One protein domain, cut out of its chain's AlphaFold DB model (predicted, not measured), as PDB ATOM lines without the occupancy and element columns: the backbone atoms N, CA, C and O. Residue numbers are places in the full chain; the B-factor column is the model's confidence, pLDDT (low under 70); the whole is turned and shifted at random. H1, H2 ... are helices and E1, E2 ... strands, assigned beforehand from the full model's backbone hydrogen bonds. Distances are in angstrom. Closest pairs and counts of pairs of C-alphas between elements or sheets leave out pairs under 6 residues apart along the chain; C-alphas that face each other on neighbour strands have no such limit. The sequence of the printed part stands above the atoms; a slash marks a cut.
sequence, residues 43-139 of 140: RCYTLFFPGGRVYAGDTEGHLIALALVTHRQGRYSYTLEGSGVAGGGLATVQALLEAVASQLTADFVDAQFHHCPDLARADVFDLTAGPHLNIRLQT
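What this domain is: This is residues 43 to 139 of the 140 residues of an uncharacterized protein of Acidovorax sp. Root217 (UniProt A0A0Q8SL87). A strongly twisted sheet of six strands is curled like part of a barrel round one helix, H1, with its edge strands E5 and E6 left apart and H1 in contact with both. The second helix, H2, lies across the sheet on the same face, making two layers, helices on one face of a sheet. The printed part has 97 residues, with six named strands and two named helices in the order E1 E2 E3 E4 E5 H1 H2 E6; the sheet runs E5 E4 E3 E2 E1 E6, antiparallel throughout, and the class is mixed, helices and strands. The whole is compact, with a radius of gyration of the C-alphas of 12.4 A and spans of 37 by 28 by 21 A.

Where its parts are: The longest strand, E3, residues 63 to 72, measures 26.4 A from first to last C-alpha and bends by 53 degrees at residue 66. Beside it are E2, residues 53 to 58, 16.4 A, and E4, residues 75 to 80, 16.8 A. E1, residues 43 to 48, 16.4 A, begins at C-alpha 43 (80.654, -1.983, 20.274). The edge strands are E5, residues 86 to 90, 12.0 A, and E6, residues 132 to 137, 15.9 A, which ends at C-alpha 137 (82.553, -3.873, 24.897). H1, residues 93 to 101, measures 12.1 A, and H2, residues 106 to 115, measures 14.4 A.

How they stand to each other: E1 to E5 form a meander, each strand the antiparallel neighbour of the one before. Within hydrogen-bond range are N 78 and O 87 between E4 and E5, 2.8 A, N 70 and O 77 between E3 and E4, 2.8 A, N 54 and O 67 between E2 and E3, 2.8 A, and N 46 and O 57 between E1 and E2, 2.8 A. E6 is antiparallel to E1 at 156 degrees, with N 47 and O 133 2.8 A apart. The sheet curls round H1, whose closest C-alphas to E6 are those of Leu 97 and Leu 133, 6.4 A, and to E5 those of Leu 90 and Leu 96, 6.1 A. H2 is on the sheet at a height of 8.1 A, only just over E3 with 3 of its C-alphas, and runs across the strands at 87 degrees to E3 on the local plane. The closest C-alphas of H2 and E3 are those of Ile 64 and Phe 113, 6.5 A. H1 and H2 are apart. In both helices every O i to N i+4 pair is within hydrogen-bond range.

The domain as a whole: The two C-alphas farthest apart are those of Glu 60 and Gln 73, 37.3 A. The printed part has no cut. The link from H2 to E6, residues 116 to 131, is long; the other links are tight. The mean pLDDT of the printed part is 84.7, with residues 121 to 129 and residue 139 under 70.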
ATOM      1  N   ARG A  43      79.992  -3.156  20.844       84.69
ATOM      2  CA  ARG A  43      80.654  -1.983  20.274       84.69
ATOM      3  C   ARG A  43      82.159  -2.232  20.237       84.69
ATOM      4  O   ARG A  43      82.737  -2.736  21.204       84.69
ATOM      5  N   CYS A  44      82.781  -1.923  19.105       88.00
ATOM      6  CA  CYS A  44      84.228  -2.022  18.935       88.00
ATOM      7  C   CYS A  44      84.851  -0.643  19.154       88.00
ATOM      8  O   CYS A  44      84.345   0.343  18.626       88.00
ATOM      9  N   TYR A  45      85.951  -0.596  19.897       89.12
ATOM     10  CA  TYR A  45      86.721   0.622  20.128       89.12
ATOM     11  C   TYR A  45      88.211   0.326  19.978       89.12
ATOM     12  O   TYR A  45      88.656  -0.792  20.241       89.12
ATOM     13  N   THR A  46      88.991   1.336  19.620       90.56
ATOM     14  CA  THR A  46      90.451   1.251  19.547       90.56
ATOM     15  C   THR A  46      91.049   2.170  20.595       90.56
ATOM     16  O   THR A  46      90.820   3.376  20.570       90.56
ATOM     17  N   LEU A  47      91.812   1.612  21.532       90.94
ATOM     18  CA  LEU A  47      92.565   2.394  22.505       90.94
ATOM     19  C   LEU A  47      93.920   2.794  21.922       90.94
ATOM     20  O   LEU A  47      94.633   1.937  21.404       90.94
ATOM     21  N   PHE A  48      94.297   4.061  22.066       89.12
ATOM     22  CA  PHE A  48      95.566   4.623  21.591       89.12
ATOM     23  C   PHE A  48      96.342   5.256  22.746       89.12
ATOM     24  O   PHE A  48      95.733   5.894  23.606       89.12
ATOM     25  N   PHE A  49      97.677   5.143  22.745       88.00
ATOM     26  CA  PHE A  49      98.540   5.771  23.757       88.00
ATOM     27  C   PHE A  49      99.631   6.703  23.175       88.00
ATOM     28  O   PHE A  49     100.817   6.362  23.195       88.00
ATOM     29  N   PRO A  50      99.280   7.899  22.668       84.44
ATOM     30  CA  PRO A  50     100.237   8.961  22.389       84.44
ATOM     31  C   PRO A  50     100.476   9.842  23.633       84.44
ATOM     32  O   PRO A  50      99.565  10.158  24.399       84.44
ATOM     33  N   GLY A  51     101.717  10.295  23.825       78.50
ATOM     34  CA  GLY A  51     102.026  11.476  24.647       78.50
ATOM     35  C   GLY A  51     101.653  11.449  26.140       78.50
ATOM     36  O   GLY A  51     101.663  12.506  26.764       78.50
ATOM     37  N   GLY A  52     101.338  10.294  26.737       87.06
ATOM     38  CA  GLY A  52     100.961  10.210  28.158       87.06
ATOM     39  C   GLY A  52      99.455  10.289  28.446       87.06
ATOM     40  O   GLY A  52      99.068  10.476  29.599       87.06
ATOM     41  N   ARG A  53      98.590  10.103  27.444       89.56
ATOM     42  CA  ARG A  53      97.148   9.878  27.642       89.56
ATOM     43  C   ARG A  53      96.674   8.657  26.860       89.56
ATOM     44  O   ARG A  53      97.211   8.370  25.795       89.56
ATOM     45  N   VAL A  54      95.677   7.949  27.389       90.31
ATOM     46  CA  VAL A  54      94.924   6.941  26.631       90.31
ATOM     47  C   VAL A  54      93.681   7.594  26.050       90.31
ATOM     48  O   VAL A  54      92.922   8.245  26.770       90.31
ATOM     49  N   TYR A  55      93.466   7.374  24.761       89.06
ATOM     50  CA  TYR A  55      92.285   7.806  24.024       89.06
ATOM     51  C   TYR A  55      91.517   6.579  23.544       89.06
ATOM     52  O   TYR A  55      92.143   5.561  23.249       89.06
ATOM     53  N   ALA A  56      90.195   6.672  23.433       89.62
ATOM     54  CA  ALA A  56      89.389   5.693  22.708       89.62
ATOM     55  C   ALA A  56      88.866   6.307  21.417       89.62
ATOM     56  O   ALA A  56      88.234   7.362  21.447       89.62
ATOM     57  N   GLY A  57      89.134   5.622  20.308       88.88
ATOM     58  CA  GLY A  57      88.459   5.820  19.036       88.88
ATOM     59  C   GLY A  57      87.300   4.843  18.891       88.88
ATOM     60  O   GLY A  57      87.438   3.674  19.263       88.88
ATOM     61  N   ASP A  58      86.173   5.293  18.357       87.44
ATOM     62  CA  ASP A  58      85.068   4.426  17.948       87.44
ATOM     63  C   ASP A  58      85.151   4.074  16.439       87.44
ATOM     64  O   ASP A  58      86.026   4.549  15.713       87.44
ATOM     65  N   THR A  59      84.255   3.208  15.959       82.00
ATOM     66  CA  THR A  59      84.139   2.829  14.540       82.00
ATOM     67  C   THR A  59      83.618   3.928  13.607       82.00
ATOM     68  O   THR A  59      83.906   3.875  12.414       82.00
ATOM     69  N   GLU A  60      82.856   4.898  14.115       81.81
ATOM     70  CA  GLU A  60      82.373   6.076  13.379       81.81
ATOM     71  C   GLU A  60      83.472   7.152  13.238       81.81
ATOM     72  O   GLU A  60      83.344   8.081  12.440       81.81
ATOM     73  N   GLY A  61      84.598   6.972  13.938       79.31
ATOM     74  CA  GLY A  61      85.790   7.811  13.854       79.31
ATOM     75  C   GLY A  61      85.862   8.895  14.926       79.31
ATOM     76  O   GLY A  61      86.745   9.745  14.845       79.31
ATOM     77  N   HIS A  62      84.977   8.876  15.925       85.00
ATOM     78  CA  HIS A  62      85.059   9.775  17.072       85.00
ATOM     79  C   HIS A  62      86.219   9.390  17.988       85.00
ATOM     80  O   HIS A  62      86.510   8.207  18.152       85.00
ATOM     81  N   LEU A  63      86.861  10.374  18.627       87.12
ATOM     82  CA  LEU A  63      87.994  10.155  19.531       87.12
ATOM     83  C   LEU A  63      87.849  10.972  20.816       87.12
ATOM     84  O   LEU A  63      87.734  12.192  20.774       87.12
ATOM     85  N   ILE A  64      87.973  10.312  21.963       88.38
ATOM     86  CA  ILE A  64      87.930  10.946  23.288       88.38
ATOM     87  C   ILE A  64      89.138  10.563  24.134       88.38
ATOM     88  O   ILE A  64      89.681   9.467  24.003       88.38
ATOM     89  N   ALA A  65      89.548  11.454  25.037       88.94
ATOM     90  CA  ALA A  65      90.488  11.110  26.099       88.94
ATOM     91  C   ALA A  65      89.758  10.286  27.173       88.94
ATOM     92  O   ALA A  65      88.720  10.711  27.670       88.94
ATOM     93  N   LEU A  66      90.296   9.112  27.521       89.56
ATOM     94  CA  LEU A  66      89.743   8.240  28.565       89.56
ATOM     95  C   LEU A  66      90.606   8.177  29.820       89.56
ATOM     96  O   LEU A  66      90.076   7.930  30.901       89.56
ATOM     97  N   ALA A  67      91.928   8.330  29.702       90.88
ATOM     98  CA  ALA A  67      92.810   8.225  30.857       90.88
ATOM     99  C   ALA A  67      94.038   9.130  30.767       90.88
ATOM    100  O   ALA A  67      94.727   9.195  29.748       90.88
ATOM    101  N   LEU A  68      94.383   9.729  31.901       91.81
ATOM    102  CA  LEU A  68      95.695  10.312  32.152       91.81
ATOM    103  C   LEU A  68      96.682   9.201  32.500       91.81
ATOM    104  O   LEU A  68      96.368   8.348  33.326       91.81
ATOM    105  N   VAL A  69      97.891   9.226  31.936       92.19
ATOM    106  CA  VAL A  69      98.944   8.254  32.258       92.19
ATOM    107  C   VAL A  69     100.179   8.969  32.772       92.19
ATOM    108  O   VAL A  69     100.727   9.871  32.146       92.19
ATOM    109  N   THR A  70     100.665   8.511  33.917       91.31
ATOM    110  CA  THR A  70     101.922   8.958  34.507       91.31
ATOM    111  C   THR A  70     102.950   7.839  34.417       91.31
ATOM    112  O   THR A  70     102.707   6.725  34.876       91.31
ATOM    113  N   HIS A  71     104.128   8.143  33.873       90.19
ATOM    114  CA  HIS A  71     105.277   7.241  33.895       90.19
ATOM    115  C   HIS A  71     106.250   7.665  35.009       90.19
ATOM    116  O   HIS A  71     106.784   8.776  34.996       90.19
ATOM    117  N   ARG A  72     106.471   6.799  36.004       88.62
ATOM    118  CA  ARG A  72     107.351   7.041  37.164       88.62
ATOM    119  C   ARG A  72     108.188   5.794  37.438       88.62
ATOM    120  O   ARG A  72     107.654   4.697  37.511       88.62
ATOM    121  N   GLN A  73     109.498   5.971  37.631       86.69
ATOM    122  CA  GLN A  73     110.436   4.887  37.984       86.69
ATOM    123  C   GLN A  73     110.376   3.660  37.041       86.69
ATOM    124  O   GLN A  73     110.489   2.523  37.490       86.69
ATOM    125  N   GLY A  74     110.169   3.875  35.736       86.62
ATOM    126  CA  GLY A  74     110.057   2.782  34.760       86.62
ATOM    127  C   GLY A  74     108.724   2.023  34.797       86.62
ATOM    128  O   GLY A  74     108.632   0.946  34.214       86.62
ATOM    129  N   ARG A  75     107.707   2.541  35.502       93.31
ATOM    130  CA  ARG A  75     106.360   1.961  35.558       93.31
ATOM    131  C   ARG A  75     105.309   2.965  35.109       93.31
ATOM    132  O   ARG A  75     105.401   4.158  35.403       93.31
ATOM    133  N   TYR A  76     104.291   2.457  34.429       92.62
ATOM    134  CA  TYR A  76     103.110   3.203  34.024       92.62
ATOM    135  C   TYR A  76     102.018   3.088  35.093       92.62
ATOM    136  O   TYR A  76     101.780   2.013  35.659       92.62
ATOM    137  N   SER A  77     101.345   4.206  35.336       93.25
ATOM    138  CA  SER A  77     100.123   4.318  36.128       93.25
ATOM    139  C   SER A  77      99.104   5.134  35.345       93.25
ATOM    140  O   SER A  77      99.492   6.071  34.651       93.25
ATOM    141  N   TYR A  78      97.824   4.802  35.463       93.25
ATOM    142  CA  TYR A  78      96.722   5.491  34.800       93.25
ATOM    143  C   TYR A  78      95.679   5.979  35.805       93.25
ATOM    144  O   TYR A  78      95.505   5.382  36.867       93.25
ATOM    145  N   THR A  79      94.948   7.017  35.416       93.94
ATOM    146  CA  THR A  79      93.721   7.478  36.069       93.94
ATOM    147  C   THR A  79      92.677   7.705  34.987       93.94
ATOM    148  O   THR A  79      92.908   8.513  34.088       93.94
ATOM    149  N   LEU A  80      91.550   6.997  35.061       90.94
ATOM    150  CA  LEU A  80      90.423   7.189  34.156       90.94
ATOM    151  C   LEU A  80      89.776   8.557  34.403       90.94
ATOM    152  O   LEU A  80      89.382   8.884  35.527       90.94
ATOM    153  N   GLU A  81      89.652   9.345  33.341       84.81
ATOM    154  CA  GLU A  81      88.886  10.589  33.351       84.81
ATOM    155  C   GLU A  81      87.384  10.228  33.417       84.81
ATOM    156  O   GLU A  81      86.955   9.206  32.888       84.81
ATOM    157  N   GLY A  82      86.585  10.981  34.176       81.06
ATOM    158  CA  GLY A  82      85.158  10.690  34.397       81.06
ATOM    159  C   GLY A  82      84.839   9.757  35.577       81.06
ATOM    160  O   GLY A  82      83.985  10.105  36.387       81.06
ATOM    161  N   SER A  83      85.524   8.614  35.737       82.94
ATOM    162  CA  SER A  83      85.284   7.695  36.878       82.94
ATOM    163  C   SER A  83      86.256   7.865  38.048       82.94
ATOM    164  O   SER A  83      85.952   7.450  39.164       82.94
ATOM    165  N   GLY A  84      87.439   8.448  37.817       83.75
ATOM    166  CA  GLY A  84      88.483   8.602  38.837       83.75
ATOM    167  C   GLY A  84      89.180   7.296  39.241       83.75
ATOM    168  O   GLY A  84      90.052   7.318  40.108       83.75
ATOM    169  N   VAL A  85      88.833   6.164  38.615       88.25
ATOM    170  CA  VAL A  85      89.487   4.867  38.839       88.25
ATOM    171  C   VAL A  85      90.951   4.966  38.421       88.25
ATOM    172  O   VAL A  85      91.256   5.308  37.280       88.25
ATOM    173  N   ALA A  86      91.863   4.650  39.337       91.25
ATOM    174  CA  ALA A  86      93.298   4.685  39.092       91.25
ATOM    175  C   ALA A  86      93.940   3.310  39.303       91.25
ATOM    176  O   ALA A  86      93.587   2.576  40.226       91.25
ATOM    177  N   GLY A  87      94.926   2.991  38.469       90.00
ATOM    178  CA  GLY A  87      95.718   1.767  38.542       90.00
ATOM    179  C   GLY A  87      97.171   2.033  38.160       90.00
ATOM    180  O   GLY A  87      97.511   3.100  37.653       90.00
ATOM    181  N   GLY A  88      98.076   1.085  38.403       91.12
ATOM    182  CA  GLY A  88      99.474   1.297  38.039       91.12
ATOM    183  C   GLY A  88     100.448   0.236  38.506       91.12
ATOM    184  O   GLY A  88     100.067  -0.831  38.972       91.12
ATOM    185  N   GLY A  89     101.736   0.549  38.351       89.81
ATOM    186  CA  GLY A  89     102.822  -0.412  38.547       89.81
ATOM    187  C   GLY A  89     103.105  -1.277  37.313       89.81
ATOM    188  O   GLY A  89     103.797  -2.285  37.424       89.81
ATOM    189  N   LEU A  90     102.588  -0.878  36.150       91.88
ATOM    190  CA  LEU A  90     102.622  -1.630  34.898       91.88
ATOM    191  C   LEU A  90     103.980  -1.456  34.204       91.88
ATOM    192  O   LEU A  90     104.486  -0.340  34.115       91.88
ATOM    193  N   ALA A  91     104.573  -2.539  33.702       91.25
ATOM    194  CA  ALA A  91     105.911  -2.505  33.095       91.25
ATOM    195  C   ALA A  91     105.921  -2.088  31.611       91.25
ATOM    196  O   ALA A  91     106.953  -1.663  31.098       91.25
ATOM    197  N   THR A  92     104.794  -2.217  30.903       90.81
ATOM    198  CA  THR A  92     104.700  -1.976  29.454       90.81
ATOM    199  C   THR A  92     103.445  -1.186  29.092       90.81
ATOM    200  O   THR A  92     102.442  -1.222  29.805       90.81
ATOM    201  N   VAL A  93     103.489  -0.504  27.942       89.75
ATOM    202  CA  VAL A  93     102.325   0.191  27.365       89.75
ATOM    203  C   VAL A  93     101.200  -0.788  27.012       89.75
ATOM    204  O   VAL A  93     100.033  -0.462  27.187       89.75
ATOM    205  N   GLN A  94     101.534  -2.008  26.580       90.50
ATOM    206  CA  GLN A  94     100.534  -3.033  26.275       90.50
ATOM    207  C   GLN A  94      99.720  -3.413  27.522       90.50
ATOM    208  O   GLN A  94      98.497  -3.306  27.509       90.50
ATOM    209  N   ALA A  95     100.400  -3.725  28.633       91.62
ATOM    210  CA  ALA A  95      99.738  -4.042  29.898       91.62
ATOM    211  C   ALA A  95      98.914  -2.857  30.437       91.62
ATOM    212  O   ALA A  95      97.881  -3.053  31.069       91.62
ATOM    213  N   LEU A  96      99.355  -1.622  30.178       92.25
ATOM    214  CA  LEU A  96      98.607  -0.400  30.475       92.25
ATOM    215  C   LEU A  96      97.304  -0.298  29.671       92.25
ATOM    216  O   LEU A  96      96.263  -0.022  30.262       92.25
ATOM    217  N   LEU A  97      97.345  -0.549  28.361       91.75
ATOM    218  CA  LEU A  97      96.151  -0.558  27.514       91.75
ATOM    219  C   LEU A  97      95.175  -1.670  27.931       91.75
ATOM    220  O   LEU A  97      93.979  -1.413  28.027       91.75
ATOM    221  N   GLU A  98      95.668  -2.869  28.249       92.12
ATOM    222  CA  GLU A  98      94.847  -3.991  28.736       92.12
ATOM    223  C   GLU A  98      94.233  -3.723  30.119       92.12
ATOM    224  O   GLU A  98      93.065  -4.038  30.360       92.12
ATOM    225  N   ALA A  99      94.992  -3.103  31.027       91.38
ATOM    226  CA  ALA A  99      94.503  -2.735  32.351       91.38
ATOM    227  C   ALA A  99      93.432  -1.641  32.273       91.38
ATOM    228  O   ALA A  99      92.425  -1.750  32.968       91.38
ATOM    229  N   VAL A 100      93.610  -0.634  31.407       91.81
ATOM    230  CA  VAL A 100      92.574   0.371  31.115       91.81
ATOM    231  C   VAL A 100      91.349  -0.299  30.496       91.81
ATOM    232  O   VAL A 100      90.259  -0.145  31.037       91.81
ATOM    233  N   ALA A 101      91.517  -1.099  29.437       91.56
ATOM    234  CA  ALA A 101      90.428  -1.807  28.757       91.56
ATOM    235  C   ALA A 101      89.556  -2.630  29.714       91.56
ATOM    236  O   ALA A 101      88.334  -2.618  29.601       91.56
ATOM    237  N   SER A 102      90.185  -3.295  30.685       90.50
ATOM    238  CA  SER A 102      89.518  -4.133  31.689       90.50
ATOM    239  C   SER A 102      88.669  -3.346  32.702       90.50
ATOM    240  O   SER A 102      87.939  -3.958  33.476       90.50
ATOM    241  N   GLN A 103      88.780  -2.013  32.739       90.50
ATOM    242  CA  GLN A 103      87.947  -1.118  33.556       90.50
ATOM    243  C   GLN A 103      86.845  -0.413  32.740       90.50
ATOM    244  O   GLN A 103      86.014   0.284  33.319       90.50
ATOM    245  N   LEU A 104      86.833  -0.553  31.408       88.81
ATOM    246  CA  LEU A 104      85.865   0.120  30.540       88.81
ATOM    247  C   LEU A 104      84.587  -0.707  30.375       88.81
ATOM    248  O   LEU A 104      84.623  -1.915  30.155       88.81
ATOM    249  N   THR A 105      83.448  -0.022  30.388       87.69
ATOM    250  CA  THR A 105      82.151  -0.556  29.958       87.69
ATOM    251  C   THR A 105      81.637   0.261  28.777       87.69
ATOM    252  O   THR A 105      82.040   1.411  28.592       87.69
ATOM    253  N   ALA A 106      80.755  -0.318  27.954       84.38
ATOM    254  CA  ALA A 106      80.194   0.399  26.806       84.38
ATOM    255  C   ALA A 106      79.448   1.678  27.242       84.38
ATOM    256  O   ALA A 106      79.591   2.711  26.600       84.38
ATOM    257  N   ASP A 107      78.725   1.607  28.364       84.81
ATOM    258  CA  ASP A 107      78.004   2.726  28.983       84.81
ATOM    259  C   ASP A 107      78.950   3.844  29.458       84.81
ATOM    260  O   ASP A 107      78.747   5.010  29.134       84.81
ATOM    261  N   PHE A 108      80.056   3.492  30.125       87.00
ATOM    262  CA  PHE A 108      81.064   4.467  30.554       87.00
ATOM    263  C   PHE A 108      81.705   5.202  29.368       87.00
ATOM    264  O   PHE A 108      81.865   6.422  29.411       87.00
ATOM    265  N   VAL A 109      82.063   4.471  28.308       85.94
ATOM    266  CA  VAL A 109      82.671   5.053  27.102       85.94
ATOM    267  C   VAL A 109      81.671   5.953  26.366       85.94
ATOM    268  O   VAL A 109      82.028   7.065  25.989       85.94
ATOM    269  N   ASP A 110      80.414   5.524  26.226       84.31
ATOM    270  CA  ASP A 110      79.323   6.321  25.642       84.31
ATOM    271  C   ASP A 110      79.059   7.609  26.450       84.31
ATOM    272  O   ASP A 110      78.991   8.701  25.880       84.31
ATOM    273  N   ALA A 111      79.052   7.531  27.784       85.62
ATOM    274  CA  ALA A 111      78.959   8.703  28.651       85.62
ATOM    275  C   ALA A 111      80.149   9.667  28.473       85.62
ATOM    276  O   ALA A 111      79.950  10.883  28.443       85.62
ATOM    277  N   GLN A 112      81.378   9.163  28.298       85.38
ATOM    278  CA  GLN A 112      82.523  10.029  27.985       85.38
ATOM    279  C   GLN A 112      82.403  10.678  26.593       85.38
ATOM    280  O   GLN A 112      82.783  11.835  26.460       85.38
ATOM    281  N   PHE A 113      81.806  10.028  25.585       81.38
ATOM    282  CA  PHE A 113      81.529  10.670  24.284       81.38
ATOM    283  C   PHE A 113      80.540  11.846  24.373       81.38
ATOM    284  O   PHE A 113      80.607  12.760  23.555       81.38
ATOM    285  N   HIS A 114      79.667  11.873  25.384       79.62
ATOM    286  CA  HIS A 114      78.777  13.009  25.651       79.62
ATOM    287  C   HIS A 114      79.438  14.130  26.478       79.62
ATOM    288  O   HIS A 114      79.010  15.282  26.402       79.62
ATOM    289  N   HIS A 115      80.455  13.806  27.285       79.75
ATOM    290  CA  HIS A 115      81.097  14.740  28.221       79.75
ATOM    291  C   HIS A 115      82.438  15.313  27.737       79.75
ATOM    292  O   HIS A 115      82.790  16.437  28.103       79.75
ATOM    293  N   CYS A 116      83.193  14.561  26.942       78.44
ATOM    294  CA  CYS A 116      84.473  14.977  26.382       78.44
ATOM    295  C   CYS A 116      84.285  15.572  24.978       78.44
ATOM    296  O   CYS A 116      83.440  15.103  24.219       78.44
ATOM    297  N   PRO A 117      85.083  16.583  24.589       77.50
ATOM    298  CA  PRO A 117      85.097  17.051  23.210       77.50
ATOM    299  C   PRO A 117      85.634  15.952  22.285       77.50
ATOM    300  O   PRO A 117      86.590  15.261  22.639       77.50
ATOM    301  N   ASP A 118      85.069  15.844  21.082       80.88
ATOM    302  CA  ASP A 118      85.630  15.003  20.027       80.88
ATOM    303  C   ASP A 118      86.981  15.567  19.558       80.88
ATOM    304  O   ASP A 118      87.078  16.685  19.045       80.88
ATOM    305  N   LEU A 119      88.034  14.782  19.759       79.12
ATOM    306  CA  LEU A 119      89.417  15.123  19.436       79.12
ATOM    307  C   LEU A 119      89.843  14.610  18.054       79.12
ATOM    308  O   LEU A 119      90.912  14.992  17.580       79.12
ATOM    309  N   ALA A 120      89.021  13.794  17.383       72.88
ATOM    310  CA  ALA A 120      89.333  13.253  16.059       72.88
ATOM    311  C   ALA A 120      89.480  14.369  15.017       72.88
ATOM    312  O   ALA A 120      90.386  14.355  14.188       72.88
ATOM    313  N   ARG A 121      88.631  15.396  15.117       62.97
ATOM    314  CA  ARG A 121      88.637  16.574  14.236       62.97
ATOM    315  C   ARG A 121      89.798  17.546  14.452       62.97
ATOM    316  O   ARG A 121      89.861  18.552  13.747       62.97
ATOM    317  N   ALA A 122      90.661  17.315  15.437       59.34
ATOM    318  CA  ALA A 122      91.667  18.292  15.839       59.34
ATOM    319  C   ALA A 122      93.010  18.166  15.082       59.34
ATOM    320  O   ALA A 122      93.846  19.052  15.226       59.34
ATOM    321  N   ASP A 123      93.222  17.104  14.290       56.69
ATOM    322  CA  ASP A 123      94.435  16.856  13.470       56.69
ATOM    323  C   ASP A 123      95.767  16.807  14.270       56.69
ATOM    324  O   ASP A 123      96.859  16.888  13.720       56.69
ATOM    325  N   VAL A 124      95.701  16.675  15.604       56.41
ATOM    326  CA  VAL A 124      96.865  16.865  16.504       56.41
ATOM    327  C   VAL A 124      97.733  15.607  16.667       56.41
ATOM    328  O   VAL A 124      98.836  15.692  17.207       56.41
ATOM    329  N   PHE A 125      97.256  14.427  16.258       60.59
ATOM    330  CA  PHE A 125      97.899  13.151  16.593       60.59
ATOM    331  C   PHE A 125      97.917  12.157  15.425       60.59
ATOM    332  O   PHE A 125      96.868  11.698  14.980       60.59
ATOM    333  N   ASP A 126      99.117  11.715  15.032       64.12
ATOM    334  CA  ASP A 126      99.285  10.459  14.292       64.12
ATOM    335  C   ASP A 126      99.073   9.287  15.264       64.12
ATOM    336  O   ASP A 126      99.980   8.824  15.959       64.12
ATOM    337  N   LEU A 127      97.816   8.864  15.376       66.50
ATOM    338  CA  LEU A 127      97.389   7.753  16.232       66.50
ATOM    339  C   LEU A 127      97.769   6.393  15.629       66.50
ATOM    340  O   LEU A 127      97.847   5.392  16.340       66.50
ATOM    341  N   THR A 128      98.027   6.366  14.321       60.72
ATOM    342  CA  THR A 128      98.311   5.177  13.515       60.72
ATOM    343  C   THR A 128      99.709   4.601  13.723       60.72
ATOM    344  O   THR A 128      99.870   3.384  13.660       60.72
ATOM    345  N   ALA A 129     100.712   5.432  14.016       64.00
ATOM    346  CA  ALA A 129     102.077   4.980  14.294       64.00
ATOM    347  C   ALA A 129     102.283   4.427  15.724       64.00
ATOM    348  O   ALA A 129     103.343   3.878  16.030       64.00
ATOM    349  N   GLY A 130     101.303   4.600  16.619       72.56
ATOM    350  CA  GLY A 130     101.415   4.260  18.039       72.56
ATOM    351  C   GLY A 130     100.959   2.838  18.409       72.56
ATOM    352  O   GLY A 130     100.185   2.210  17.678       72.56
ATOM    353  N   PRO A 131     101.379   2.327  19.585       82.88
ATOM    354  CA  PRO A 131     100.794   1.124  20.166       82.88
ATOM    355  C   PRO A 131      99.304   1.353  20.447       82.88
ATOM    356  O   PRO A 131      98.920   2.333  21.096       82.88
ATOM    357  N   HIS A 132      98.480   0.430  19.962       86.69
ATOM    358  CA  HIS A 132      97.030   0.493  20.056       86.69
ATOM    359  C   HIS A 132      96.437  -0.874  20.412       86.69
ATOM    360  O   HIS A 132      97.013  -1.916  20.099       86.69
ATOM    361  N   LEU A 133      95.271  -0.873  21.058       89.88
ATOM    362  CA  LEU A 133      94.557  -2.082  21.465       89.88
ATOM    363  C   LEU A 133      93.100  -2.011  21.007       89.88
ATOM    364  O   LEU A 133      92.343  -1.153  21.452       89.88
ATOM    365  N   ASN A 134      92.702  -2.942  20.144       90.50
ATOM    366  CA  ASN A 134      91.311  -3.105  19.734       90.50
ATOM    367  C   ASN A 134      90.540  -3.845  20.835       90.50
ATOM    368  O   ASN A 134      90.914  -4.957  21.210       90.50
ATOM    369  N   ILE A 135      89.461  -3.245  21.332       90.19
ATOM    370  CA  ILE A 135      88.613  -3.784  22.397       90.19
ATOM    371  C   ILE A 135      87.170  -3.944  21.914       90.19
ATOM    372  O   ILE A 135      86.710  -3.265  20.994       90.19
ATOM    373  N   ARG A 136      86.441  -4.860  22.552       89.44
ATOM    374  CA  ARG A 136      85.026  -5.130  22.284       89.44
ATOM    375  C   ARG A 136      84.266  -5.053  23.594       89.44
ATOM    376  O   ARG A 136      84.516  -5.859  24.483       89.44
ATOM    377  N   LEU A 137      83.360  -4.088  23.702       86.50
ATOM    378  CA  LEU A 137      82.553  -3.873  24.897       86.50
ATOM    379  C   LEU A 137      81.118  -4.324  24.613       86.50
ATOM    380  O   LEU A 137      80.494  -3.883  23.645       86.50
ATOM    381  N   GLN A 138      80.607  -5.227  25.446       81.25
ATOM    382  CA  GLN A 138      79.201  -5.626  25.430       81.25
ATOM    383  C   GLN A 138      78.364  -4.503  26.053       81.25
ATOM    384  O   GLN A 138      78.697  -4.008  27.133       81.25
ATOM    385  N   THR A 139      77.282  -4.098  25.388       68.44
ATOM    386  CA  THR A 139      76.188  -3.395  26.067       68.44
ATOM    387  C   THR A 139      75.315  -4.422  26.797       68.44
ATOM    388  O   THR A 139      75.134  -5.519  26.254       68.44
TER     389      THR A 139